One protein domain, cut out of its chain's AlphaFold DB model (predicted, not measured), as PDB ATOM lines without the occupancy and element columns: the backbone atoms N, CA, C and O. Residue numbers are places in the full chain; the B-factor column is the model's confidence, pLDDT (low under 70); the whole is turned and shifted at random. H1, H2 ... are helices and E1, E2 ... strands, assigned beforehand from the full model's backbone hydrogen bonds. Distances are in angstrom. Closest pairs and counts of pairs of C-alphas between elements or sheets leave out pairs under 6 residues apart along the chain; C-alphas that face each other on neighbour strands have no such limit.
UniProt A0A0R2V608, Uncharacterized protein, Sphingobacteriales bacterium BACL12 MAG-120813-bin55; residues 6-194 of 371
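AT A GLANCE: This is residues 6 to 194 of the 371 residues of an uncharacterized protein of Sphingobacteriales bacterium BACL12 MAG-120813-bin55 (UniProt A0A0R2V608). A strongly twisted wall of six strands has the long helix H2 packed slantwise over one face, with H5 and H6 on the far side of H2 from the sheet's E5 and E8. H3 and H4 pack at the E3 and E4 end, short H7 is on the face opposite H2, and the small hairpin E1 and E2 packs on E7 at the other end. The 189 printed residues have seven named helices and eight named strands, in the order E1 E2 H1 H2 H3 E3 H4 H5 H6 E4 E5 E6 E7 H7 E8. The large sheet runs E3 E4 E8 E5 E6 E7 and is mixed; the class is mixed, helices and strands. The whole is compact, with a radius of gyration of the C-alphas of 15.9 A and spans of 47 by 36 by 34 A.

IN THESE COORDINATES: The large sheet holds E3, residues 70 to 72; E4, 120 to 125, 14.0 A; E8, 186 to 193, 20.7 A; E5, 139 to 145, 15.3 A; E6, 157 to 163, 19.2 A; and E7, 169 to 175, 18.9 A. H2, residues 30 to 49, runs 28.7 A from C-alpha 30 at (122.281, 132.315, 144.537). The other helices are H1, 20 to 23; H3, 53 to 64, 16.1 A; H4, 73 to 79; H5, 81 to 91, 15.1 A; H6, 106 to 112; and H7, 176 to 181. E1, residues 6 to 8, begins at C-alpha 6 (113.164, 106.982, 122.487), and E2 is residues 11 to 13. E8 ends at C-alpha 193 (137.760, 130.222, 131.242).

HOW THE PARTS SIT: E5, E6 and E7 form a meander, each strand the antiparallel neighbour of the one before, with N 140 and O 161 at 2.8 A and N 160 and O 172 at 2.9 A. E8 is parallel to E5, N 187 and O 139 at 2.8 A, bends by 57 degrees at residue 189, and is antiparallel to E4, N 123 and O 190 at 2.8 A. E3 is antiparallel to E4, N 71 and O 124 at 2.9 A. E7, H7, E8 is a split strand-helix-strand unit, two strands running the same way with E5 and E6 between them, its crossover right-handed. There are three layers, helices on both faces of the sheet, with H2 and H7 on opposite faces. H2 lies over E8 and E5 at a height over the sheet of 7.6 A, its closest C-alphas to E5 those of Asp 40 and Ser 142, 4.9 A. With residues 41 to 49 alone it touches H5, closest C-alphas Ser 45 and Glu 90, 5.2 A, at a steep tilt of 63 degrees. H5 touches H6, about perpendicular at 89 degrees, closest C-alphas Asn 88 and Tyr 106, 5.5 A. H3 stands up from the sheet, its closest C-alphas to E3 those of Ala 63 and Ser 70, 4.3 A. H4 is on the sheet too, the C-alphas of Leu 73 and Thr 123 being the closest to E4, 5.6 A. H1 only grazes the sheet with residues 20 to 23. In the hairpin E1 and E2, N 8 and O 11 are 2.9 A apart; the closest C-alphas of E2 and E7 are Phe 13 and Ile 172, 6.3 A. Every O i to N i+4 pair is within hydrogen-bond range in H3, H5, H6 and H7, against 15 of 16 in H2 and 2 of 3 in H4; H1 is too short for such a pair.

THE WHOLE: The two C-alphas farthest apart are those of Gln 10 and Gly 101, 49.2 A. The printed part has no cut. The long links are H5 to H6, E4 to E5 and E5 to E6. Mean pLDDT of the printed part is 89.7; residues 6 to 11, 95 to 104 and 194 are under 70.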
ATOM      1  N   PHE A   6     113.017 106.458 123.840       60.16
ATOM      2  CA  PHE A   6     113.164 106.982 122.487       60.16
ATOM      3  C   PHE A   6     114.327 106.294 121.774       60.16
ATOM      4  O   PHE A   6     115.436 106.268 122.297       60.16
ATOM      5  N   GLN A   7     114.098 105.752 120.575       58.66
ATOM      6  CA  GLN A   7     115.143 105.092 119.788       58.66
ATOM      7  C   GLN A   7     115.707 106.014 118.708       58.66
ATOM      8  O   GLN A   7     114.972 106.447 117.821       58.66
ATOM      9  N   PHE A   8     117.024 106.204 118.718       59.47
ATOM     10  CA  PHE A   8     117.773 106.878 117.658       59.47
ATOM     11  C   PHE A   8     119.021 106.071 117.361       59.47
ATOM     12  O   PHE A   8     119.775 105.790 118.282       59.47
ATOM     13  N   SER A   9     119.248 105.689 116.098       53.28
ATOM     14  CA  SER A   9     120.519 105.092 115.642       53.28
ATOM     15  C   SER A   9     121.156 104.122 116.659       53.28
ATOM     16  O   SER A   9     122.083 104.488 117.361       53.28
ATOM     17  N   GLN A  10     120.635 102.897 116.791       51.75
ATOM     18  CA  GLN A  10     121.051 101.879 117.787       51.75
ATOM     19  C   GLN A  10     120.997 102.265 119.284       51.75
ATOM     20  O   GLN A  10     121.031 101.358 120.112       51.75
ATOM     21  N   ASN A  11     120.820 103.536 119.646       61.22
ATOM     22  CA  ASN A  11     120.753 104.023 121.018       61.22
ATOM     23  C   ASN A  11     119.306 104.268 121.443       61.22
ATOM     24  O   ASN A  11     118.442 104.627 120.641       61.22
ATOM     25  N   THR A  12     119.023 104.012 122.714       80.00
ATOM     26  CA  THR A  12     117.699 104.202 123.302       80.00
ATOM     27  C   THR A  12     117.853 105.122 124.504       80.00
ATOM     28  O   THR A  12     118.368 104.668 125.516       80.00
ATOM     29  N   PHE A  13     117.435 106.385 124.391       88.75
ATOM     30  CA  PHE A  13     117.479 107.329 125.511       88.75
ATOM     31  C   PHE A  13     116.188 107.263 126.314       88.75
ATOM     32  O   PHE A  13     115.079 107.199 125.763       88.75
ATOM     33  N   ARG A  14     116.330 107.318 127.633       92.06
ATOM     34  CA  ARG A  14     115.200 107.340 128.555       92.06
ATOM     35  C   ARG A  14     114.592 108.742 128.616       92.06
ATOM     36  O   ARG A  14     115.310 109.731 128.723       92.06
ATOM     37  N   ALA A  15     113.264 108.831 128.600       92.94
ATOM     38  CA  ALA A  15     112.557 110.097 128.797       92.94
ATOM     39  C   ALA A  15     112.821 110.695 130.188       92.94
ATOM     40  O   ALA A  15     112.760 109.967 131.188       92.94
ATOM     41  N   ASN A  16     113.023 112.015 130.254       94.44
ATOM     42  CA  ASN A  16     113.055 112.721 131.530       94.44
ATOM     43  C   ASN A  16     111.662 112.727 132.178       94.44
ATOM     44  O   ASN A  16     110.634 112.896 131.520       94.44
ATOM     45  N   ASN A  17     111.634 112.546 133.493       92.88
ATOM     46  CA  ASN A  17     110.438 112.642 134.324       92.88
ATOM     47  C   ASN A  17     110.615 113.581 135.534       92.88
ATOM     48  O   ASN A  17     109.722 113.630 136.383       92.88
ATOM     49  N   GLN A  18     111.735 114.302 135.619       94.38
ATOM     50  CA  GLN A  18     112.057 115.267 136.671       94.38
ATOM     51  C   GLN A  18     111.768 116.708 136.218       94.38
ATOM     52  O   GLN A  18     111.790 117.014 135.028       94.38
ATOM     53  N   ASP A  19     111.480 117.609 137.159       94.69
ATOM     54  CA  ASP A  19     111.213 119.021 136.851       94.69
ATOM     55  C   ASP A  19     112.523 119.810 136.732       94.69
ATOM     56  O   ASP A  19     113.145 120.150 137.738       94.69
ATOM     57  N   VAL A  20     112.911 120.154 135.503       94.38
ATOM     58  CA  VAL A  20     114.139 120.915 135.222       94.38
ATOM     59  C   VAL A  20     114.178 122.255 135.960       94.38
ATOM     60  O   VAL A  20     115.235 122.657 136.435       94.38
ATOM     61  N   ASN A  21     113.043 122.946 136.128       93.75
ATOM     62  CA  ASN A  21     113.039 124.225 136.850       93.75
ATOM     63  C   ASN A  21     113.332 124.032 138.339       93.75
ATOM     64  O   ASN A  21     113.930 124.905 138.970       93.75
ATOM     65  N   HIS A  22     112.909 122.898 138.901       94.31
ATOM     66  CA  HIS A  22     113.267 122.540 140.262       94.31
ATOM     67  C   HIS A  22     114.761 122.228 140.362       94.31
ATOM     68  O   HIS A  22     115.414 122.794 141.234       94.31
ATOM     69  N   LEU A  23     115.313 121.427 139.447       94.06
ATOM     70  CA  LEU A  23     116.747 121.107 139.421       94.06
ATOM     71  C   LEU A  23     117.609 122.374 139.313       94.06
ATOM     72  O   LEU A  23     118.512 122.576 140.113       94.06
ATOM     73  N   LEU A  24     117.241 123.307 138.430       93.25
ATOM     74  CA  LEU A  24     117.902 124.612 138.286       93.25
ATOM     75  C   LEU A  24     117.814 125.504 139.535       93.25
ATOM     76  O   LEU A  24     118.571 126.465 139.658       93.25
ATOM     77  N   SER A  25     116.872 125.235 140.443       92.38
ATOM     78  CA  SER A  25     116.751 125.947 141.723       92.38
ATOM     79  C   SER A  25     117.602 125.332 142.837       92.38
ATOM     80  O   SER A  25     117.746 125.944 143.897       92.38
ATOM     81  N   ILE A  26     118.159 124.140 142.607       86.75
ATOM     82  CA  ILE A  26     119.064 123.453 143.522       86.75
ATOM     83  C   ILE A  26     120.488 123.844 143.115       86.75
ATOM     84  O   ILE A  26     121.124 123.190 142.298       86.75
ATOM     85  N   GLY A  27     120.968 124.958 143.660       83.62
ATOM     86  CA  GLY A  27     122.351 125.403 143.493       83.62
ATOM     87  C   GLY A  27     123.021 125.652 144.835       83.62
ATOM     88  O   GLY A  27     122.352 125.738 145.870       83.62
ATOM     89  N   TYR A  28     124.351 125.749 144.815       85.12
ATOM     90  CA  TYR A  28     125.153 125.858 146.038       85.12
ATOM     91  C   TYR A  28     124.885 127.202 146.730       85.12
ATOM     92  O   TYR A  28     124.774 127.295 147.956       85.12
ATOM     93  N   ASP A  29     124.718 128.245 145.918       90.31
ATOM     94  CA  ASP A  29     124.305 129.576 146.330       90.31
ATOM     95  C   ASP A  29     123.488 130.281 145.228       90.31
ATOM     96  O   ASP A  29     123.212 129.731 144.161       90.31
ATOM     97  N   GLU A  30     123.069 131.523 145.491       91.69
ATOM     98  CA  GLU A  30     122.281 132.315 144.537       91.69
ATOM     99  C   GLU A  30     123.017 132.606 143.222       91.69
ATOM    100  O   GLU A  30     122.358 132.853 142.211       91.69
ATOM    101  N   GLN A  31     124.352 132.639 143.224       92.56
ATOM    102  CA  GLN A  31     125.129 132.925 142.024       92.56
ATOM    103  C   GLN A  31     125.220 131.682 141.135       92.56
ATOM    104  O   GLN A  31     124.971 131.795 139.938       92.56
ATOM    105  N   ASP A  32     125.453 130.501 141.714       92.31
ATOM    106  CA  ASP A  32     125.390 129.221 140.996       92.31
ATOM    107  C   ASP A  32     124.004 129.002 140.359       92.31
ATOM    108  O   ASP A  32     123.902 128.692 139.173       92.31
ATOM    109  N   ILE A  33     122.918 129.292 141.089       93.12
ATOM    110  CA  ILE A  33     121.546 129.231 140.546       93.12
ATOM    111  C   ILE A  33     121.386 130.142 139.318       93.12
ATOM    112  O   ILE A  33     120.834 129.721 138.301       93.12
ATOM    113  N   LYS A  34     121.863 131.393 139.387       93.31
ATOM    114  CA  LYS A  34     121.774 132.341 138.260       93.31
ATOM    115  C   LYS A  34     122.576 131.876 137.052       93.31
ATOM    116  O   LYS A  34     122.108 132.032 135.924       93.31
ATOM    117  N   ILE A  35     123.760 131.317 137.284       94.62
ATOM    118  CA  ILE A  35     124.610 130.772 136.227       94.62
ATOM    119  C   ILE A  35     123.904 129.596 135.549       94.62
ATOM    120  O   ILE A  35     123.717 129.635 134.335       94.62
ATOM    121  N   ASN A  36     123.405 128.620 136.311       94.19
ATOM    122  CA  ASN A  36     122.696 127.459 135.760       94.19
ATOM    123  C   ASN A  36     121.463 127.880 134.945       94.19
ATOM    124  O   ASN A  36     121.241 127.393 133.838       94.19
ATOM    125  N   GLN A  37     120.688 128.845 135.451       94.62
ATOM    126  CA  GLN A  37     119.554 129.415 134.718       94.62
ATOM    127  C   GLN A  37     119.993 130.114 133.425       94.62
ATOM    128  O   GLN A  37     119.326 129.986 132.403       94.62
ATOM    129  N   SER A  38     121.116 130.828 133.440       95.00
ATOM    130  CA  SER A  38     121.654 131.506 132.257       95.00
ATOM    131  C   SER A  38     122.101 130.504 131.186       95.00
ATOM    132  O   SER A  38     121.729 130.641 130.019       95.00
ATOM    133  N   LEU A  39     122.820 129.448 131.574       96.19
ATOM    134  CA  LEU A  39     123.228 128.379 130.656       96.19
ATOM    135  C   LEU A  39     122.019 127.627 130.084       96.19
ATOM    136  O   LEU A  39     121.996 127.334 128.892       96.19
ATOM    137  N   ASP A  40     120.977 127.391 130.886       96.31
ATOM    138  CA  ASP A  40     119.713 126.797 130.430       96.31
ATOM    139  C   ASP A  40     118.988 127.647 129.382       96.31
ATOM    140  O   ASP A  40     118.549 127.133 128.348       96.31
ATOM    141  N   LEU A  41     118.917 128.963 129.591       95.50
ATOM    142  CA  LEU A  41     118.344 129.879 128.604       95.50
ATOM    143  C   LEU A  41     119.125 129.873 127.295       95.50
ATOM    144  O   LEU A  41     118.526 129.874 126.214       95.50
ATOM    145  N   LEU A  42     120.451 129.833 127.386       96.81
ATOM    146  CA  LEU A  42     121.311 129.776 126.219       96.81
ATOM    147  C   LEU A  42     121.184 128.431 125.489       96.81
ATOM    148  O   LEU A  42     121.038 128.427 124.269       96.81
ATOM    149  N   ALA A  43     121.137 127.308 126.210       97.62
ATOM    150  CA  ALA A  43     120.934 125.973 125.646       97.62
ATOM    151  C   ALA A  43     119.598 125.855 124.905       97.62
ATOM    152  O   ALA A  43     119.566 125.413 123.756       97.62
ATOM    153  N   LYS A  44     118.501 126.328 125.506       96.06
ATOM    154  CA  LYS A  44     117.176 126.358 124.863       96.06
ATOM    155  C   LYS A  44     117.138 127.275 123.642       96.06
ATOM    156  O   LYS A  44     116.489 126.949 122.653       96.06
ATOM    157  N   SER A  45     117.855 128.398 123.681       96.31
ATOM    158  CA  SER A  45     117.978 129.286 122.518       96.31
ATOM    159  C   SER A  45     118.768 128.616 121.393       96.31
ATOM    160  O   SER A  45     118.352 128.641 120.236       96.31
ATOM    161  N   LEU A  46     119.878 127.952 121.726       97.50
ATOM    162  CA  LEU A  46     120.671 127.194 120.762       97.50
ATOM    163  C   LEU A  46     119.875 126.027 120.169       97.50
ATOM    164  O   LEU A  46     119.957 125.830 118.962       97.50
ATOM    165  N   LEU A  47     119.044 125.330 120.951       96.69
ATOM    166  CA  LEU A  47     118.172 124.239 120.481       96.69
ATOM    167  C   LEU A  47     117.275 124.655 119.313       96.69
ATOM    168  O   LEU A  47     117.058 123.872 118.388       96.69
ATOM    169  N   GLU A  48     116.788 125.892 119.322       95.38
ATOM    170  CA  GLU A  48     116.015 126.446 118.213       95.38
ATOM    171  C   GLU A  48     116.901 126.894 117.046       95.38
ATOM    172  O   GLU A  48     116.590 126.620 115.885       95.38
ATOM    173  N   VAL A  49     118.021 127.559 117.337       96.12
ATOM    174  CA  VAL A  49     118.878 128.181 116.317       96.12
ATOM    175  C   VAL A  49     119.664 127.152 115.504       96.12
ATOM    176  O   VAL A  49     119.754 127.285 114.282       96.12
ATOM    177  N   VAL A  50     120.188 126.094 116.129       95.38
ATOM    178  CA  VAL A  50     121.024 125.088 115.442       95.38
ATOM    179  C   VAL A  50     120.228 124.143 114.536       95.38
ATOM    180  O   VAL A  50     120.820 123.368 113.788       95.38
ATOM    181  N   LYS A  51     118.890 124.257 114.507       92.81
ATOM    182  CA  LYS A  51     118.068 123.668 113.433       92.81
ATOM    183  C   LYS A  51     118.504 124.186 112.059       92.81
ATOM    184  O   LYS A  51     118.349 123.488 111.056       92.81
ATOM    185  N   ASN A  52     119.074 125.395 112.002       94.88
ATOM    186  CA  ASN A  52     119.898 125.798 110.874       94.88
ATOM    187  C   ASN A  52     121.251 125.078 110.946       94.88
ATOM    188  O   ASN A  52     122.117 125.424 111.751       94.88
ATOM    189  N   LYS A  53     121.434 124.124 110.033       93.19
ATOM    190  CA  LYS A  53     122.638 123.299 109.942       93.19
ATOM    191  C   LYS A  53     123.939 124.107 109.860       93.19
ATOM    192  O   LYS A  53     124.930 123.674 110.429       93.19
ATOM    193  N   GLU A  54     123.941 125.277 109.222       96.00
ATOM    194  CA  GLU A  54     125.142 126.125 109.145       96.00
ATOM    195  C   GLU A  54     125.639 126.541 110.540       96.00
ATOM    196  O   GLU A  54     126.836 126.517 110.810       96.00
ATOM    197  N   TYR A  55     124.723 126.852 111.458       97.19
ATOM    198  CA  TYR A  55     125.069 127.241 112.826       97.19
ATOM    199  C   TYR A  55     125.536 126.048 113.665       97.19
ATOM    200  O   TYR A  55     126.482 126.185 114.439       97.19
ATOM    201  N   ALA A  56     124.926 124.872 113.474       95.88
ATOM    202  CA  ALA A  56     125.409 123.633 114.082       95.88
ATOM    203  C   ALA A  56     126.833 123.296 113.609       95.88
ATOM    204  O   ALA A  56     127.701 122.996 114.427       95.88
ATOM    205  N   ASP A  57     127.088 123.398 112.301       95.81
ATOM    206  CA  ASP A  57     128.386 123.093 111.700       95.81
ATOM    207  C   ASP A  57     129.483 124.030 112.238       95.81
ATOM    208  O   ASP A  57     130.553 123.548 112.603       95.81
ATOM    209  N   ILE A  58     129.200 125.332 112.409       96.62
ATOM    210  CA  ILE A  58     130.138 126.296 113.021       96.62
ATOM    211  C   ILE A  58     130.544 125.873 114.442       96.62
ATOM    212  O   ILE A  58     131.729 125.921 114.782       96.62
ATOM    213  N   LEU A  59     129.586 125.455 115.278       96.94
ATOM    214  CA  LEU A  59     129.876 124.997 116.641       96.94
ATOM    215  C   LEU A  59     130.742 123.736 116.629       96.94
ATOM    216  O   LEU A  59     131.752 123.674 117.328       96.94
ATOM    217  N   ILE A  60     130.380 122.749 115.805       95.56
ATOM    218  CA  ILE A  60     131.098 121.474 115.735       95.56
ATOM    219  C   ILE A  60     132.522 121.675 115.203       95.56
ATOM    220  O   ILE A  60     133.470 121.125 115.759       95.56
ATOM    221  N   GLU A  61     132.704 122.485 114.158       93.81
ATOM    222  CA  GLU A  61     134.031 122.792 113.617       93.81
ATOM    223  C   GLU A  61     134.893 123.563 114.620       93.81
ATOM    224  O   GLU A  61     136.074 123.251 114.779       93.81
ATOM    225  N   SER A  62     134.319 124.535 115.336       92.69
ATOM    226  CA  SER A  62     135.038 125.257 116.387       92.69
ATOM    227  C   SER A  62     135.463 124.328 117.526       92.69
ATOM    228  O   SER A  62     136.598 124.438 117.984       92.69
ATOM    229  N   ALA A  63     134.590 123.420 117.969       92.38
ATOM    230  CA  ALA A  63     134.904 122.455 119.021       92.38
ATOM    231  C   ALA A  63     135.966 121.442 118.570       92.38
ATOM    232  O   ALA A  63     136.889 121.153 119.321       92.38
ATOM    233  N   ARG A  64     135.893 120.949 117.326       90.38
ATOM    234  CA  ARG A  64     136.878 120.012 116.759       90.38
ATOM    235  C   ARG A  64     138.274 120.620 116.617       90.38
ATOM    236  O   ARG A  64     139.264 119.904 116.702       90.38
ATOM    237  N   ASN A  65     138.357 121.927 116.382       87.12
ATOM    238  CA  ASN A  65     139.629 122.650 116.305       87.12
ATOM    239  C   ASN A  65     140.160 123.087 117.685       87.12
ATOM    240  O   ASN A  65     141.189 123.758 117.752       87.12
ATOM    241  N   SER A  66     139.458 122.741 118.765       84.62
ATOM    242  CA  SER A  66     139.821 123.058 120.141       84.62
ATOM    243  C   SER A  66     140.350 121.811 120.848       84.62
ATOM    244  O   SER A  66     139.702 120.768 120.841       84.62
ATOM    245  N   GLU A  67     141.499 121.926 121.515       79.75
ATOM    246  CA  GLU A  67     142.109 120.831 122.292       79.75
ATOM    247  C   GLU A  67     141.220 120.365 123.462       79.75
ATOM    248  O   GLU A  67     141.343 119.237 123.926       79.75
ATOM    249  N   ILE A  68     140.304 121.222 123.927       82.81
ATOM    250  CA  ILE A  68     139.358 120.929 125.017       82.81
ATOM    251  C   ILE A  68     137.952 120.571 124.513       82.81
ATOM    252  O   ILE A  68     137.002 120.544 125.293       82.81
ATOM    253  N   LYS A  69     137.799 120.319 123.202       89.75
ATOM    254  CA  LYS A  69     136.532 119.907 122.568       89.75
ATOM    255  C   LYS A  69     135.369 120.881 122.804       89.75
ATOM    256  O   LYS A  69     134.207 120.478 122.879       89.75
ATOM    257  N   SER A  70     135.673 122.171 122.925       91.94
ATOM    258  CA  SER A  70     134.685 123.205 123.239       91.94
ATOM    259  C   SER A  70     134.748 124.373 122.266       91.94
ATOM    260  O   SER A  70     135.824 124.864 121.922       91.94
ATOM    261  N   ALA A  71     133.574 124.830 121.838       94.25
ATOM    262  CA  ALA A  71     133.394 125.994 120.986       94.25
ATOM    263  C   ALA A  71     133.161 127.252 121.835       94.25
ATOM    264  O   ALA A  71     132.223 127.296 122.631       94.25
ATOM    265  N   ASN A  72     133.994 128.279 121.657       93.25
ATOM    266  CA  ASN A  72     133.883 129.549 122.375       93.25
ATOM    267  C   ASN A  72     132.840 130.455 121.695       93.25
ATOM    268  O   ASN A  72     133.083 130.988 120.607       93.25
ATOM    269  N   LEU A  73     131.682 130.643 122.338       95.00
ATOM    270  CA  LEU A  73     130.569 131.394 121.749       95.00
ATOM    271  C   LEU A  73     130.907 132.872 121.541       95.00
ATOM    272  O   LEU A  73     130.557 133.429 120.501       95.00
ATOM    273  N   LYS A  74     131.671 133.484 122.452       91.50
ATOM    274  CA  LYS A  74     132.153 134.865 122.319       91.50
ATOM    275  C   LYS A  74     132.966 135.063 121.041       91.50
ATOM    276  O   LYS A  74     132.725 135.997 120.275       91.50
ATOM    277  N   GLN A  75     133.914 134.161 120.776       91.44
ATOM    278  CA  GLN A  75     134.758 134.210 119.576       91.44
ATOM    279  C   GLN A  75     133.956 133.939 118.296       91.44
ATOM    280  O   GLN A  75     134.137 134.629 117.286       91.44
ATOM    281  N   ILE A  76     133.041 132.969 118.339       94.81
ATOM    282  CA  ILE A  76     132.164 132.647 117.209       94.81
ATOM    283  C   ILE A  76     131.278 133.845 116.866       94.81
ATOM    284  O   ILE A  76     131.232 134.256 115.706       94.81
ATOM    285  N   PHE A  77     130.619 134.450 117.849       94.56
ATOM    286  CA  PHE A  77     129.703 135.571 117.640       94.56
ATOM    287  C   PHE A  77     130.404 136.860 117.214       94.56
ATOM    288  O   PHE A  77     129.818 137.646 116.470       94.56
ATOM    289  N   ALA A  78     131.679 137.043 117.572       91.12
ATOM    290  CA  ALA A  78     132.493 138.145 117.063       91.12
ATOM    291  C   ALA A  78     132.718 138.082 115.538       91.12
ATOM    292  O   ALA A  78     132.960 139.113 114.907       91.12
ATOM    293  N   THR A  79     132.640 136.891 114.935       92.88
ATOM    294  CA  THR A  79     132.883 136.675 113.495       92.88
ATOM    295  C   THR A  79     131.644 136.228 112.714       92.88
ATOM    296  O   THR A  79     131.616 136.377 111.493       92.88
ATOM    297  N   ASN A  80     130.589 135.768 113.395       95.75
ATOM    298  CA  ASN A  80     129.349 135.253 112.808       95.75
ATOM    299  C   ASN A  80     128.129 136.049 113.306       95.75
ATOM    300  O   ASN A  80     127.326 135.567 114.104       95.75
ATOM    301  N   TYR A  81     127.979 137.285 112.821       93.44
ATOM    302  CA  TYR A  81     126.950 138.218 113.304       93.44
ATOM    303  C   TYR A  81     125.508 137.702 113.141       93.44
ATOM    304  O   TYR A  81     124.700 137.852 114.054       93.44
ATOM    305  N   GLU A  82     125.176 137.062 112.015       95.44
ATOM    306  CA  GLU A  82     123.823 136.517 111.807       95.44
ATOM    307  C   GLU A  82     123.510 135.356 112.761       95.44
ATOM    308  O   GLU A  82     122.363 135.205 113.184       95.44
ATOM    309  N   PHE A  83     124.530 134.594 113.174       97.31
ATOM    310  CA  PHE A  83     124.373 133.576 114.208       97.31
ATOM    311  C   PHE A  83     124.086 134.239 115.564       97.31
ATOM    312  O   PHE A  83     123.059 133.936 116.172       97.31
ATOM    313  N   LYS A  84     124.896 135.225 115.989       95.38
ATOM    314  CA  LYS A  84     124.644 135.990 117.231       95.38
ATOM    315  C   LYS A  84     123.227 136.571 117.252       95.38
ATOM    316  O   LYS A  84     122.492 136.419 118.222       95.38
ATOM    317  N   LYS A  85     122.813 137.187 116.144       94.50
ATOM    318  CA  LYS A  85     121.484 137.784 115.989       94.50
ATOM    319  C   LYS A  85     120.358 136.756 116.105       94.50
ATOM    320  O   LYS A  85     119.331 137.063 116.706       94.50
ATOM    321  N   ALA A  86     120.529 135.557 115.547       96.31
ATOM    322  CA  ALA A  86     119.555 134.477 115.689       96.31
ATOM    323  C   ALA A  86     119.426 134.021 117.152       96.31
ATOM    324  O   ALA A  86     118.308 133.866 117.638       96.31
ATOM    325  N   VAL A  87     120.547 133.891 117.872       95.88
ATOM    326  CA  VAL A  87     120.541 133.570 119.310       95.88
ATOM    327  C   VAL A  87     119.863 134.672 120.125       95.88
ATOM    328  O   VAL A  87     118.954 134.377 120.897       95.88
ATOM    329  N   ASN A  88     120.211 135.941 119.902       93.88
ATOM    330  CA  ASN A  88     119.574 137.073 120.584       93.88
ATOM    331  C   ASN A  88     118.066 137.154 120.306       93.88
ATOM    332  O   ASN A  88     117.288 137.473 121.206       93.88
ATOM    333  N   ALA A  89     117.627 136.823 119.088       93.00
ATOM    334  CA  ALA A  89     116.207 136.776 118.759       93.00
ATOM    335  C   ALA A  89     115.457 135.714 119.583       93.00
ATOM    336  O   ALA A  89     114.344 135.983 120.040       93.00
ATOM    337  N   GLU A  90     116.053 134.543 119.818       94.00
ATOM    338  CA  GLU A  90     115.473 133.517 120.692       94.00
ATOM    339  C   GLU A  90     115.511 133.928 122.171       94.00
ATOM    340  O   GLU A  90     114.475 133.863 122.838       94.00
ATOM    341  N   LEU A  91     116.635 134.464 122.658       92.56
ATOM    342  CA  LEU A  91     116.765 134.965 124.034       92.56
ATOM    343  C   LEU A  91     115.726 136.055 124.359       92.56
ATOM    344  O   LEU A  91     115.108 136.022 125.425       92.56
ATOM    345  N   SER A  92     115.437 136.960 123.414       89.25
ATOM    346  CA  SER A  92     114.451 138.052 123.568       89.25
ATOM    347  C   SER A  92     113.014 137.583 123.864       89.25
ATOM    348  O   SER A  92     112.157 138.342 124.355       89.25
ATOM    349  N   LYS A  93     112.709 136.315 123.550       89.56
ATOM    350  CA  LYS A  93     111.407 135.707 123.839       89.56
ATOM    351  C   LYS A  93     111.226 135.473 125.334       89.56
ATOM    352  O   LYS A  93     110.078 135.434 125.783       89.56
ATOM    353  N   ASN A  94     112.310 135.377 126.104       82.88
ATOM    354  CA  ASN A  94     112.215 135.265 127.545       82.88
ATOM    355  C   ASN A  94     111.956 136.631 128.194       82.88
ATOM    356  O   ASN A  94     112.765 137.553 128.126       82.88
ATOM    357  N   SER A  95     110.816 136.748 128.876       69.00
ATOM    358  CA  SER A  95     110.420 137.969 129.574       69.00
ATOM    359  C   SER A  95     111.364 138.391 130.701       69.00
ATOM    360  O   SER A  95     111.375 139.574 131.021       69.00
ATOM    361  N   SER A  96     112.130 137.473 131.304       69.31
ATOM    362  CA  SER A  96     113.060 137.802 132.397       69.31
ATOM    363  C   SER A  96     114.313 138.540 131.932       69.31
ATOM    364  O   SER A  96     114.953 139.193 132.746       69.31
ATOM    365  N   LEU A  97     114.647 138.450 130.641       67.38
ATOM    366  CA  LEU A  97     115.798 139.126 130.036       67.38
ATOM    367  C   LEU A  97     115.427 140.468 129.393       67.38
ATOM    368  O   LEU A  97     116.298 141.192 128.928       67.38
ATOM    369  N   ARG A  98     114.137 140.822 129.343       62.28
ATOM    370  CA  ARG A  98     113.686 142.076 128.731       62.28
ATOM    371  C   ARG A  98     114.085 143.253 129.611       62.28
ATOM    372  O   ARG A  98     113.464 143.491 130.643       62.28
ATOM    373  N   THR A  99     115.106 143.985 129.187       54.94
ATOM    374  CA  THR A  99     115.507 145.245 129.808       54.94
ATOM    375  C   THR A  99     114.634 146.394 129.289       54.94
ATOM    376  O   THR A  99     114.128 146.365 128.168       54.94
ATOM    377  N   ASP A 100     114.433 147.423 130.115       50.88
ATOM    378  CA  ASP A 100     113.603 148.601 129.799       50.88
ATOM    379  C   ASP A 100     114.272 149.576 128.791       50.88
ATOM    380  O   ASP A 100     113.814 150.710 128.620       50.88
ATOM    381  N   GLY A 101     115.377 149.169 128.156       50.78
ATOM    382  CA  GLY A 101     116.169 149.948 127.195       50.78
ATOM    383  C   GLY A 101     116.260 149.273 125.822       50.78
ATOM    384  O   GLY A 101     115.694 148.203 125.633       50.78
ATOM    385  N   ASP A 102     116.974 149.895 124.874       49.22
ATOM    386  CA  ASP A 102     117.242 149.434 123.486       49.22
ATOM    387  C   ASP A 102     118.041 148.094 123.402       49.22
ATOM    388  O   ASP A 102     118.909 147.925 122.548       49.22
ATOM    389  N   GLY A 103     117.823 147.149 124.323       53.69
ATOM    390  CA  GLY A 103     118.576 145.906 124.483       53.69
ATOM    391  C   GLY A 103     118.333 144.921 123.344       53.69
ATOM    392  O   GLY A 103     117.434 144.090 123.425       53.69
ATOM    393  N   ASP A 104     119.157 145.007 122.301       64.75
ATOM    394  CA  ASP A 104     119.210 144.031 121.206       64.75
ATOM    395  C   ASP A 104     120.264 142.924 121.452       64.75
ATOM    396  O   ASP A 104     120.322 141.954 120.687       64.75
ATOM    397  N   ASP A 105     121.098 143.047 122.501       81.12
ATOM    398  CA  ASP A 105     122.247 142.162 122.757       81.12
ATOM    399  C   ASP A 105     122.152 141.328 124.048       81.12
ATOM    400  O   ASP A 105     123.000 141.382 124.933       81.12
ATOM    401  N   TYR A 106     121.087 140.528 124.134       89.00
ATOM    402  CA  TYR A 106     120.781 139.660 125.278       89.00
ATOM    403  C   TYR A 106     121.880 138.647 125.631       89.00
ATOM    404  O   TYR A 106     121.973 138.231 126.783       89.00
ATOM    405  N   PHE A 107     122.678 138.207 124.656       91.62
ATOM    406  CA  PHE A 107     123.799 137.303 124.901       91.62
ATOM    407  C   PHE A 107     124.897 137.980 125.721       91.62
ATOM    408  O   PHE A 107     125.393 137.363 126.657       91.62
ATOM    409  N   ASP A 108     125.254 139.227 125.401       89.06
ATOM    410  CA  ASP A 108     126.304 139.945 126.132       89.06
ATOM    411  C   ASP A 108     125.855 140.214 127.580       89.06
ATOM    412  O   ASP A 108     126.614 139.945 128.508       89.06
ATOM    413  N   ASP A 109     124.594 140.616 127.787       87.31
ATOM    414  CA  ASP A 109     124.005 140.785 129.127       87.31
ATOM    415  C   ASP A 109     124.050 139.481 129.952       87.31
ATOM    416  O   ASP A 109     124.281 139.496 131.163       87.31
ATOM    417  N   LEU A 110     123.817 138.335 129.299       90.50
ATOM    418  CA  LEU A 110     123.888 137.015 129.924       90.50
ATOM    419  C   LEU A 110     125.338 136.640 130.250       90.50
ATOM    420  O   LEU A 110     125.606 136.175 131.356       90.50
ATOM    421  N   GLU A 111     126.263 136.863 129.312       88.56
ATOM    422  CA  GLU A 111     127.688 136.564 129.472       88.56
ATOM    423  C   GLU A 111     128.313 137.379 130.614       88.56
ATOM    424  O   GLU A 111     129.049 136.819 131.423       88.56
ATOM    425  N   GLU A 112     127.965 138.663 130.753       87.50
ATOM    426  CA  GLU A 112     128.417 139.512 131.868       87.50
ATOM    427  C   GLU A 112     128.004 138.966 133.248       87.50
ATOM    428  O   GLU A 112     128.650 139.254 134.258       87.50
ATOM    429  N   GLY A 113     126.941 138.157 133.305       87.50
ATOM    430  CA  GLY A 113     126.471 137.492 134.518       87.50
ATOM    431  C   GLY A 113     127.229 136.211 134.886       87.50
ATOM    432  O   GLY A 113     127.055 135.720 136.006       87.50
ATOM    433  N   LEU A 114     128.069 135.670 133.995       93.31
ATOM    434  CA  LEU A 114     128.802 134.411 134.185       93.31
ATOM    435  C   LEU A 114     130.081 134.618 135.009       93.31
ATOM    436  O   LEU A 114     131.193 134.321 134.578       93.31
ATOM    437  N   VAL A 115     129.923 135.137 136.225       92.06
ATOM    438  CA  VAL A 115     131.023 135.378 137.168       92.06
ATOM    439  C   VAL A 115     130.766 134.599 138.452       92.06
ATOM    440  O   VAL A 115     129.688 134.712 139.038       92.06
ATOM    441  N   TYR A 116     131.753 133.829 138.911       91.38
ATOM    442  CA  TYR A 116     131.682 133.117 140.192       91.38
ATOM    443  C   TYR A 116     132.961 133.330 141.013       91.38
ATOM    444  O   TYR A 116     133.091 134.309 141.746       91.38
ATOM    445  N   ASP A 117     133.932 132.439 140.860       88.31
ATOM    446  CA  ASP A 117     135.292 132.514 141.402       88.31
ATOM    447  C   ASP A 117     136.293 133.136 140.411       88.31
ATOM    448  O   ASP A 117     137.317 133.682 140.828       88.31
ATOM    449  N   VAL A 118     135.980 133.083 139.117       89.75
ATOM    450  CA  VAL A 118     136.636 133.812 138.025       89.75
ATOM    451  C   VAL A 118     135.576 134.351 137.058       89.75
ATOM    452  O   VAL A 118     134.386 134.053 137.201       89.75
ATOM    453  N   ASP A 119     136.017 135.139 136.079       90.06
ATOM    454  CA  ASP A 119     135.192 135.506 134.931       90.06
ATOM    455  C   ASP A 119     135.148 134.325 133.950       90.06
ATOM    456  O   ASP A 119     136.195 133.806 133.541       90.06
ATOM    457  N   TYR A 120     133.940 133.902 133.584       92.81
ATOM    458  CA  TYR A 120     133.707 132.839 132.613       92.81
ATOM    459  C   TYR A 120     133.153 133.393 131.305       92.81
ATOM    460  O   TYR A 120     132.628 134.502 131.233       92.81
ATOM    461  N   TYR A 121     133.234 132.572 130.263       92.00
ATOM    462  CA  TYR A 121     132.500 132.766 129.018       92.00
ATOM    463  C   TYR A 121     131.689 131.510 128.700       92.00
ATOM    464  O   TYR A 121     132.031 130.407 129.125       92.00
ATOM    465  N   ALA A 122     130.611 131.654 127.934       95.31
ATOM    466  CA  ALA A 122     129.803 130.506 127.544       95.31
ATOM    467  C   ALA A 122     130.488 129.691 126.432       95.31
ATOM    468  O   ALA A 122     130.948 130.233 125.419       95.31
ATOM    469  N   THR A 123     130.504 128.371 126.593       95.88
ATOM    470  CA  THR A 123     130.999 127.417 125.597       95.88
ATOM    471  C   THR A 123     129.954 126.390 125.217       95.88
ATOM    472  O   THR A 123     129.037 126.120 125.982       95.88
ATOM    473  N   VAL A 124     130.137 125.767 124.055       97.88
ATOM    474  CA  VAL A 124     129.474 124.504 123.711       97.88
ATOM    475  C   VAL A 124     130.521 123.396 123.734       97.88
ATOM    476  O   VAL A 124     131.354 123.320 122.830       97.88
ATOM    477  N   HIS A 125     130.518 122.582 124.785       96.56
ATOM    478  CA  HIS A 125     131.334 121.378 124.903       96.56
ATOM    479  C   HIS A 125     130.685 120.216 124.139       96.56
ATOM    480  O   HIS A 125     129.469 120.035 124.195       96.56
ATOM    481  N   ILE A 126     131.487 119.455 123.388       96.56
ATOM    482  CA  ILE A 126     131.016 118.302 122.611       96.56
ATOM    483  C   ILE A 126     131.837 117.069 123.016       96.56
ATOM    484  O   ILE A 126     132.873 116.798 122.398       96.56
ATOM    485  N   PRO A 127     131.409 116.304 124.038       93.88
ATOM    486  CA  PRO A 127     132.214 115.215 124.598       93.88
ATOM    487  C   PRO A 127     132.556 114.138 123.556       93.88
ATOM    488  O   PRO A 127     133.690 113.648 123.490       93.88
ATOM    489  N   ASN A 128     131.603 113.843 122.665       95.12
ATOM    490  CA  ASN A 128     131.713 112.828 121.620       95.12
ATOM    491  C   ASN A 128     132.168 113.371 120.251       95.12
ATOM    492  O   ASN A 128     131.895 112.759 119.220       95.12
ATOM    493  N   ILE A 129     132.876 114.508 120.211       93.81
ATOM    494  CA  ILE A 129     133.275 115.189 118.962       93.81
ATOM    495  C   ILE A 129     134.017 114.294 117.949       93.81
ATOM    496  O   ILE A 129     133.897 114.497 116.737       93.81
ATOM    497  N   GLU A 130     134.753 113.295 118.442       90.75
ATOM    498  CA  GLU A 130     135.535 112.345 117.639       90.75
ATOM    499  C   GLU A 130     134.663 111.343 116.868       90.75
ATOM    500  O   GLU A 130     135.045 110.876 115.794       90.75
ATOM    501  N   THR A 131     133.488 111.003 117.403       91.44
ATOM    502  CA  THR A 131     132.547 110.033 116.815       91.44
ATOM    503  C   THR A 131     131.284 110.692 116.257       91.44
ATOM    504  O   THR A 131     130.518 110.037 115.545       91.44
ATOM    505  N   ALA A 132     131.079 111.980 116.539       92.25
ATOM    506  CA  ALA A 132     129.912 112.746 116.130       92.25
ATOM    507  C   ALA A 132     129.792 112.899 114.599       92.25
ATOM    508  O   ALA A 132     130.686 113.406 113.912       92.25
ATOM    509  N   ASP A 133     128.629 112.525 114.066       91.50
ATOM    510  CA  ASP A 133     128.217 112.749 112.684       91.50
ATOM    511  C   ASP A 133     127.546 114.122 112.557       91.50
ATOM    512  O   ASP A 133     126.418 114.343 112.998       91.50
ATOM    513  N   MET A 134     128.240 115.045 111.890       88.56
ATOM    514  CA  MET A 134     127.785 116.419 111.653       88.56
ATOM    515  C   MET A 134     126.491 116.507 110.834       88.56
ATOM    516  O   MET A 134     125.874 117.568 110.760       88.56
ATOM    517  N   SER A 135     126.090 115.440 110.143       89.06
ATOM    518  CA  SER A 135     124.843 115.429 109.377       89.06
ATOM    519  C   SER A 135     123.597 115.247 110.249       89.06
ATOM    520  O   SER A 135     122.494 115.530 109.777       89.06
ATOM    521  N   LEU A 136     123.763 114.815 111.501       91.19
ATOM    522  CA  LEU A 136     122.670 114.575 112.436       91.19
ATOM    523  C   LEU A 136     122.340 115.834 113.245       91.19
ATOM    524  O   LEU A 136     123.213 116.636 113.573       91.19
ATOM    525  N   MET A 137     121.058 115.991 113.583       91.38
ATOM    526  CA  MET A 137     120.599 117.048 114.485       91.38
ATOM    527  C   MET A 137     121.177 116.803 115.888       91.38
ATOM    528  O   MET A 137     121.026 115.685 116.385       91.38
ATOM    529  N   PRO A 138     121.815 117.794 116.530       95.38
ATOM    530  CA  PRO A 138     122.438 117.595 117.831       95.38
ATOM    531  C   PRO A 138     121.416 117.384 118.955       95.38
ATOM    532  O   PRO A 138     120.305 117.921 118.929       95.38
ATOM    533  N   ILE A 139     121.842 116.638 119.973       96.81
ATOM    534  CA  ILE A 139     121.266 116.678 121.321       96.81
ATOM    535  C   ILE A 139     121.873 117.894 122.021       96.81
ATOM    536  O   ILE A 139     123.080 118.097 121.924       96.81
ATOM    537  N   ILE A 140     121.070 118.695 122.719       98.06
ATOM    538  CA  ILE A 140     121.547 119.874 123.450       98.06
ATOM    539  C   ILE A 140     121.216 119.745 124.928       98.06
ATOM    540  O   ILE A 140     120.097 119.389 125.279       98.06
ATOM    541  N   SER A 141     122.164 120.078 125.792       98.19
ATOM    542  CA  SER A 141     121.981 120.157 127.237       98.19
ATOM    543  C   SER A 141     122.544 121.468 127.780       98.19
ATOM    544  O   SER A 141     123.419 122.086 127.173       98.19
ATOM    545  N   SER A 142     122.042 121.888 128.934       96.44
ATOM    546  CA  SER A 142     122.618 122.948 129.765       96.44
ATOM    547  C   SER A 142     123.548 122.420 130.861       96.44
ATOM    548  O   SER A 142     123.955 123.192 131.724       96.44
ATOM    549  N   GLY A 143     123.852 121.116 130.852       94.25
ATOM    550  CA  GLY A 143     124.668 120.460 131.876       94.25
ATOM    551  C   GLY A 143     123.955 120.333 133.223       94.25
ATOM    552  O   GLY A 143     124.596 120.298 134.263       94.25
ATOM    553  N   VAL A 144     122.617 120.334 133.234       94.12
ATOM    554  CA  VAL A 144     121.843 120.141 134.467       94.12
ATOM    555  C   VAL A 144     121.840 118.661 134.827       94.12
ATOM    556  O   VAL A 144     121.245 117.857 134.103       94.12
ATOM    557  N   ASN A 145     122.451 118.336 135.962       93.19
ATOM    558  CA  ASN A 145     122.467 116.992 136.529       93.19
ATOM    559  C   ASN A 145     121.062 116.544 136.950       93.19
ATOM    560  O   ASN A 145     120.275 117.311 137.518       93.19
ATOM    561  N   ALA A 146     120.744 115.289 136.653       94.06
ATOM    562  CA  ALA A 146     119.546 114.628 137.132       94.06
ATOM    563  C   ALA A 146     119.654 114.348 138.637       94.06
ATOM    564  O   ALA A 146     120.729 114.116 139.185       94.06
ATOM    565  N   ASP A 147     118.511 114.331 139.318       93.12
ATOM    566  CA  ASP A 147     118.452 114.003 140.737       93.12
ATOM    567  C   ASP A 147     118.504 112.487 140.953       93.12
ATOM    568  O   ASP A 147     117.472 111.804 140.983       93.12
ATOM    569  N   GLY A 148     119.724 111.971 141.094       89.44
ATOM    570  CA  GLY A 148     119.983 110.572 141.417       89.44
ATOM    571  C   GLY A 148     119.595 110.175 142.848       89.44
ATOM    572  O   GLY A 148     119.343 109.001 143.121       89.44
ATOM    573  N   GLU A 149     119.404 111.129 143.769       87.81
ATOM    574  CA  GLU A 149     118.859 110.812 145.096       87.81
ATOM    575  C   GLU A 149     117.369 110.458 145.013       87.81
ATOM    576  O   GLU A 149     116.895 109.545 145.701       87.81
ATOM    577  N   ALA A 150     116.623 111.173 144.167       88.50
ATOM    578  CA  ALA A 150     115.220 110.886 143.890       88.50
ATOM    579  C   ALA A 150     115.036 109.626 143.027       88.50
ATOM    580  O   ALA A 150     114.064 108.887 143.223       88.50
ATOM    581  N   ASP A 151     115.950 109.371 142.089       90.12
ATOM    582  CA  ASP A 151     115.978 108.161 141.267       90.12
ATOM    583  C   ASP A 151     117.422 107.683 141.009       90.12
ATOM    584  O   ASP A 151     118.049 108.116 140.046       90.12
ATOM    585  N   PRO A 152     117.933 106.704 141.783       90.38
ATOM    586  CA  PRO A 152     119.312 106.221 141.646       90.38
ATOM    587  C   PRO A 152     119.669 105.620 140.283       90.38
ATOM    588  O   PRO A 152     120.828 105.321 140.026       90.38
ATOM    589  N   SER A 153     118.685 105.369 139.412       91.00
ATOM    590  CA  SER A 153     118.940 104.886 138.052       91.00
ATOM    591  C   SER A 153     119.319 105.988 137.059       91.00
ATOM    592  O   SER A 153     119.578 105.672 135.897       91.00
ATOM    593  N   VAL A 154     119.308 107.251 137.492       92.12
ATOM    594  CA  VAL A 154     119.749 108.410 136.701       92.12
ATOM    595  C   VAL A 154     120.905 109.169 137.353       92.12
ATOM    596  O   VAL A 154     121.153 110.311 136.988       92.12
ATOM    597  N   GLU A 155     121.596 108.545 138.310       90.62
ATOM    598  CA  GLU A 155     122.877 109.049 138.820       90.62
ATOM    599  C   GLU A 155     123.840 109.303 137.646       90.62
ATOM    600  O   GLU A 155     123.873 108.506 136.704       90.62
ATOM    601  N   ASP A 156     124.559 110.426 137.688       87.31
ATOM    602  CA  ASP A 156     125.507 110.893 136.659       87.31
ATOM    603  C   ASP A 156     124.906 111.142 135.260       87.31
ATOM    604  O   ASP A 156     125.627 111.312 134.269       87.31
ATOM    605  N   ASN A 157     123.574 111.201 135.156       95.25
ATOM    606  CA  ASN A 157     122.899 111.621 133.933       95.25
ATOM    607  C   ASN A 157     122.672 113.131 133.922       95.25
ATOM    608  O   ASN A 157     122.273 113.722 134.922       95.25
ATOM    609  N   ILE A 158     122.753 113.725 132.735       96.50
ATOM    610  CA  ILE A 158     122.299 115.094 132.483       96.50
ATOM    611  C   ILE A 158     120.919 115.097 131.830       96.50
ATOM    612  O   ILE A 158     120.538 114.160 131.117       96.50
ATOM    613  N   ILE A 159     120.175 116.184 132.026       97.12
ATOM    614  CA  ILE A 159     118.965 116.457 131.252       97.12
ATOM    615  C   ILE A 159     119.352 117.072 129.910       97.12
ATOM    616  O   ILE A 159     120.103 118.045 129.851       97.12
ATOM    617  N   ALA A 160     118.809 116.532 128.824       97.62
ATOM    618  CA  ALA A 160     119.048 117.038 127.483       97.62
ATOM    619  C   ALA A 160     117.766 117.079 126.647       97.62
ATOM    620  O   ALA A 160     116.774 116.406 126.932       97.62
ATOM    621  N   TRP A 161     117.812 117.851 125.569       96.88
ATOM    622  CA  TRP A 161     116.738 118.018 124.607       96.88
ATOM    623  C   TRP A 161     117.214 117.673 123.209       96.88
ATOM    624  O   TRP A 161     118.359 117.924 122.838       96.88
ATOM    625  N   PHE A 162     116.311 117.166 122.384       90.62
ATOM    626  CA  PHE A 162     116.568 117.039 120.957       90.62
ATOM    627  C   PHE A 162     115.295 117.307 120.160       90.62
ATOM    628  O   PHE A 162     114.173 117.141 120.649       90.62
ATOM    629  N   THR A 163     115.483 117.739 118.916       90.12
ATOM    630  CA  THR A 163     114.385 117.989 117.980       90.12
ATOM    631  C   THR A 163     114.114 116.721 117.172       90.12
ATOM    632  O   THR A 163     114.979 116.260 116.430       90.12
ATOM    633  N   ASN A 164     112.913 116.161 117.310       86.25
ATOM    634  CA  ASN A 164     112.434 115.023 116.528       86.25
ATOM    635  C   ASN A 164     112.245 115.403 115.047       86.25
ATOM    636  O   ASN A 164     112.133 116.578 114.696       86.25
ATOM    637  N   GLU A 165     112.123 114.403 114.167       84.44
ATOM    638  CA  GLU A 165     111.890 114.616 112.726       84.44
ATOM    639  C   GLU A 165     110.624 115.439 112.422       84.44
ATOM    640  O   GLU A 165     110.562 116.140 111.412       84.44
ATOM    641  N   ASP A 166     109.612 115.375 113.293       84.94
ATOM    642  CA  ASP A 166     108.367 116.143 113.176       84.94
ATOM    643  C   ASP A 166     108.470 117.580 113.725       84.94
ATOM    644  O   ASP A 166     107.501 118.339 113.667       84.94
ATOM    645  N   GLY A 167     109.643 117.963 114.241       85.44
ATOM    646  CA  GLY A 167     109.925 119.264 114.840       85.44
ATOM    647  C   GLY A 167     109.544 119.387 116.317       85.44
ATOM    648  O   GLY A 167     109.775 120.447 116.902       85.44
ATOM    649  N   SER A 168     108.969 118.347 116.932       89.50
ATOM    650  CA  SER A 168     108.692 118.335 118.372       89.50
ATOM    651  C   SER A 168     109.977 118.173 119.186       89.50
ATOM    652  O   SER A 168     110.930 117.538 118.739       89.50
ATOM    653  N   ILE A 169     110.006 118.729 120.398       91.75
ATOM    654  CA  ILE A 169     111.140 118.593 121.319       91.75
ATOM    655  C   ILE A 169     110.837 117.485 122.319       91.75
ATOM    656  O   ILE A 169     109.781 117.487 122.954       91.75
ATOM    657  N   SER A 170     111.790 116.579 122.477       92.56
ATOM    658  CA  SER A 170     111.792 115.575 123.534       92.56
ATOM    659  C   SER A 170     112.856 115.912 124.568       92.56
ATOM    660  O   SER A 170     113.937 116.375 124.211       92.56
ATOM    661  N   GLU A 171     112.548 115.642 125.832       95.94
ATOM    662  CA  GLU A 171     113.457 115.793 126.967       95.94
ATOM    663  C   GLU A 171     113.856 114.406 127.481       95.94
ATOM    664  O   GLU A 171     113.002 113.534 127.688       95.94
ATOM    665  N   ILE A 172     115.155 114.179 127.634       96.06
ATOM    666  CA  ILE A 172     115.754 112.869 127.887       96.06
ATOM    667  C   ILE A 172     116.840 112.952 128.953       96.06
ATOM    668  O   ILE A 172     117.422 114.010 129.179       96.06
ATOM    669  N   PHE A 173     117.120 111.811 129.572       96.50
ATOM    670  CA  PHE A 173     118.358 111.594 130.307       96.50
ATOM    671  C   PHE A 173     119.465 111.161 129.346       96.50
ATOM    672  O   PHE A 173     119.210 110.387 128.419       96.50
ATOM    673  N   VAL A 174     120.681 111.642 129.593       96.25
ATOM    674  CA  VAL A 174     121.892 111.229 128.880       96.25
ATOM    675  C   VAL A 174     122.997 110.981 129.902       96.25
ATOM    676  O   VAL A 174     123.399 111.903 130.602       96.25
ATOM    677  N   SER A 175     123.480 109.747 129.980       95.12
ATOM    678  CA  SER A 175     124.697 109.386 130.723       95.12
ATOM    679  C   SER A 175     125.964 109.680 129.913       95.12
ATOM    680  O   SER A 175     125.914 109.745 128.679       95.12
ATOM    681  N   GLU A 176     127.124 109.736 130.577       93.81
ATOM    682  CA  GLU A 176     128.427 109.800 129.899       93.81
ATOM    683  C   GLU A 176     128.584 108.653 128.886       93.81
ATOM    684  O   GLU A 176     128.940 108.861 127.724       93.81
ATOM    685  N   ALA A 177     128.256 107.424 129.298       92.75
ATOM    686  CA  ALA A 177     128.392 106.241 128.455       92.75
ATOM    687  C   ALA A 177     127.538 106.332 127.179       92.75
ATOM    688  O   ALA A 177     128.000 105.973 126.094       92.75
ATOM    689  N   GLU A 178     126.303 106.829 127.286       94.50
ATOM    690  CA  GLU A 178     125.427 107.045 126.132       94.50
ATOM    691  C   GLU A 178     125.926 108.188 125.243       94.50
ATOM    692  O   GLU A 178     125.910 108.051 124.014       94.50
ATOM    693  N   ALA A 179     126.406 109.286 125.840       94.56
ATOM    694  CA  ALA A 179     126.970 110.418 125.112       94.56
ATOM    695  C   ALA A 179     128.190 109.997 124.281       94.56
ATOM    696  O   ALA A 179     128.264 110.311 123.094       94.56
ATOM    697  N   MET A 180     129.108 109.222 124.860       92.19
ATOM    698  CA  MET A 180     130.313 108.749 124.171       92.19
ATOM    699  C   MET A 180     130.016 107.670 123.115       92.19
ATOM    700  O   MET A 180     130.718 107.579 122.105       92.19
ATOM    701  N   ALA A 181     128.979 106.847 123.320       92.44
ATOM    702  CA  ALA A 181     128.620 105.757 122.409       92.44
ATOM    703  C   ALA A 181     127.801 106.209 121.187       92.44
ATOM    704  O   ALA A 181     127.756 105.502 120.175       92.44
ATOM    705  N   THR A 182     127.122 107.355 121.265       92.62
ATOM    706  CA  THR A 182     126.288 107.855 120.168       92.62
ATOM    707  C   THR A 182     127.083 108.581 119.090       92.62
ATOM    708  O   THR A 182     128.091 109.231 119.356       92.62
ATOM    709  N   THR A 183     126.596 108.500 117.850       93.81
ATOM    710  CA  THR A 183     127.087 109.315 116.727       93.81
ATOM    711  C   THR A 183     126.338 110.638 116.606       93.81
ATOM    712  O   THR A 183     126.709 111.472 115.788       93.81
ATOM    713  N   ILE A 184     125.255 110.845 117.359       94.56
ATOM    714  CA  ILE A 184     124.556 112.134 117.391       94.56
ATOM    715  C   ILE A 184     125.443 113.128 118.152       94.56
ATOM    716  O   ILE A 184     125.837 112.799 119.269       94.56
ATOM    717  N   PRO A 185     125.763 114.319 117.613       95.81
ATOM    718  CA  PRO A 185     126.537 115.299 118.366       95.81
ATOM    719  C   PRO A 185     125.811 115.663 119.667       95.81
ATOM    720  O   PRO A 185     124.654 116.084 119.627       95.81
ATOM    721  N   VAL A 186     126.477 115.495 120.808       97.38
ATOM    722  CA  VAL A 186     125.963 115.925 122.114       97.38
ATOM    723  C   VAL A 186     126.589 117.275 122.426       97.38
ATOM    724  O   VAL A 186     127.798 117.371 122.565       97.38
ATOM    725  N   MET A 187     125.788 118.333 122.470       98.19
ATOM    726  CA  MET A 187     126.226 119.706 122.708       98.19
ATOM    727  C   MET A 187     125.815 120.137 124.110       98.19
ATOM    728  O   MET A 187     124.629 120.310 124.384       98.19
ATOM    729  N   VAL A 188     126.781 120.349 124.992       98.44
ATOM    730  CA  VAL A 188     126.533 120.816 126.358       98.44
ATOM    731  C   VAL A 188     126.955 122.273 126.463       98.44
ATOM    732  O   VAL A 188     128.099 122.622 126.175       98.44
ATOM    733  N   VAL A 189     126.025 123.148 126.835       98.19
ATOM    734  CA  VAL A 189     126.335 124.549 127.124       98.19
ATOM    735  C   VAL A 189     126.960 124.625 128.510       98.19
ATOM    736  O   VAL A 189     126.302 124.324 129.499       98.19
ATOM    737  N   SER A 190     128.224 125.028 128.564       95.94
ATOM    738  CA  SER A 190     129.063 124.995 129.764       95.94
ATOM    739  C   SER A 190     129.858 126.296 129.930       95.94
ATOM    740  O   SER A 190     129.790 127.200 129.091       95.94
ATOM    741  N   LEU A 191     130.631 126.398 131.013       94.81
ATOM    742  CA  LEU A 191     131.484 127.554 131.310       94.81
ATOM    743  C   LEU A 191     132.931 127.331 130.857       94.81
ATOM    744  O   LEU A 191     133.609 126.465 131.397       94.81
ATOM    745  N   GLY A 192     133.451 128.143 129.942       90.75
ATOM    746  CA  GLY A 192     134.882 128.221 129.618       90.75
ATOM    747  C   GLY A 192     135.606 129.302 130.428       90.75
ATOM    748  O   GLY A 192     134.973 130.217 130.955       90.75
ATOM    749  N   THR A 193     136.938 129.222 130.528       86.19
ATOM    750  CA  THR A 193     137.760 130.222 131.242       86.19
ATOM    751  C   THR A 193     138.821 130.829 130.339       86.19
ATOM    752  O   THR A 193     139.524 130.107 129.643       86.19
ATOM    753  N   ASP A 194     139.015 132.148 130.395       66.94
ATOM    754  CA  ASP A 194     140.016 132.850 129.568       66.94
ATOM    755  C   ASP A 194     141.476 132.530 129.952       66.94
ATOM    756  O   ASP A 194     142.416 132.994 129.295       66.94
TER     757      ASP A 194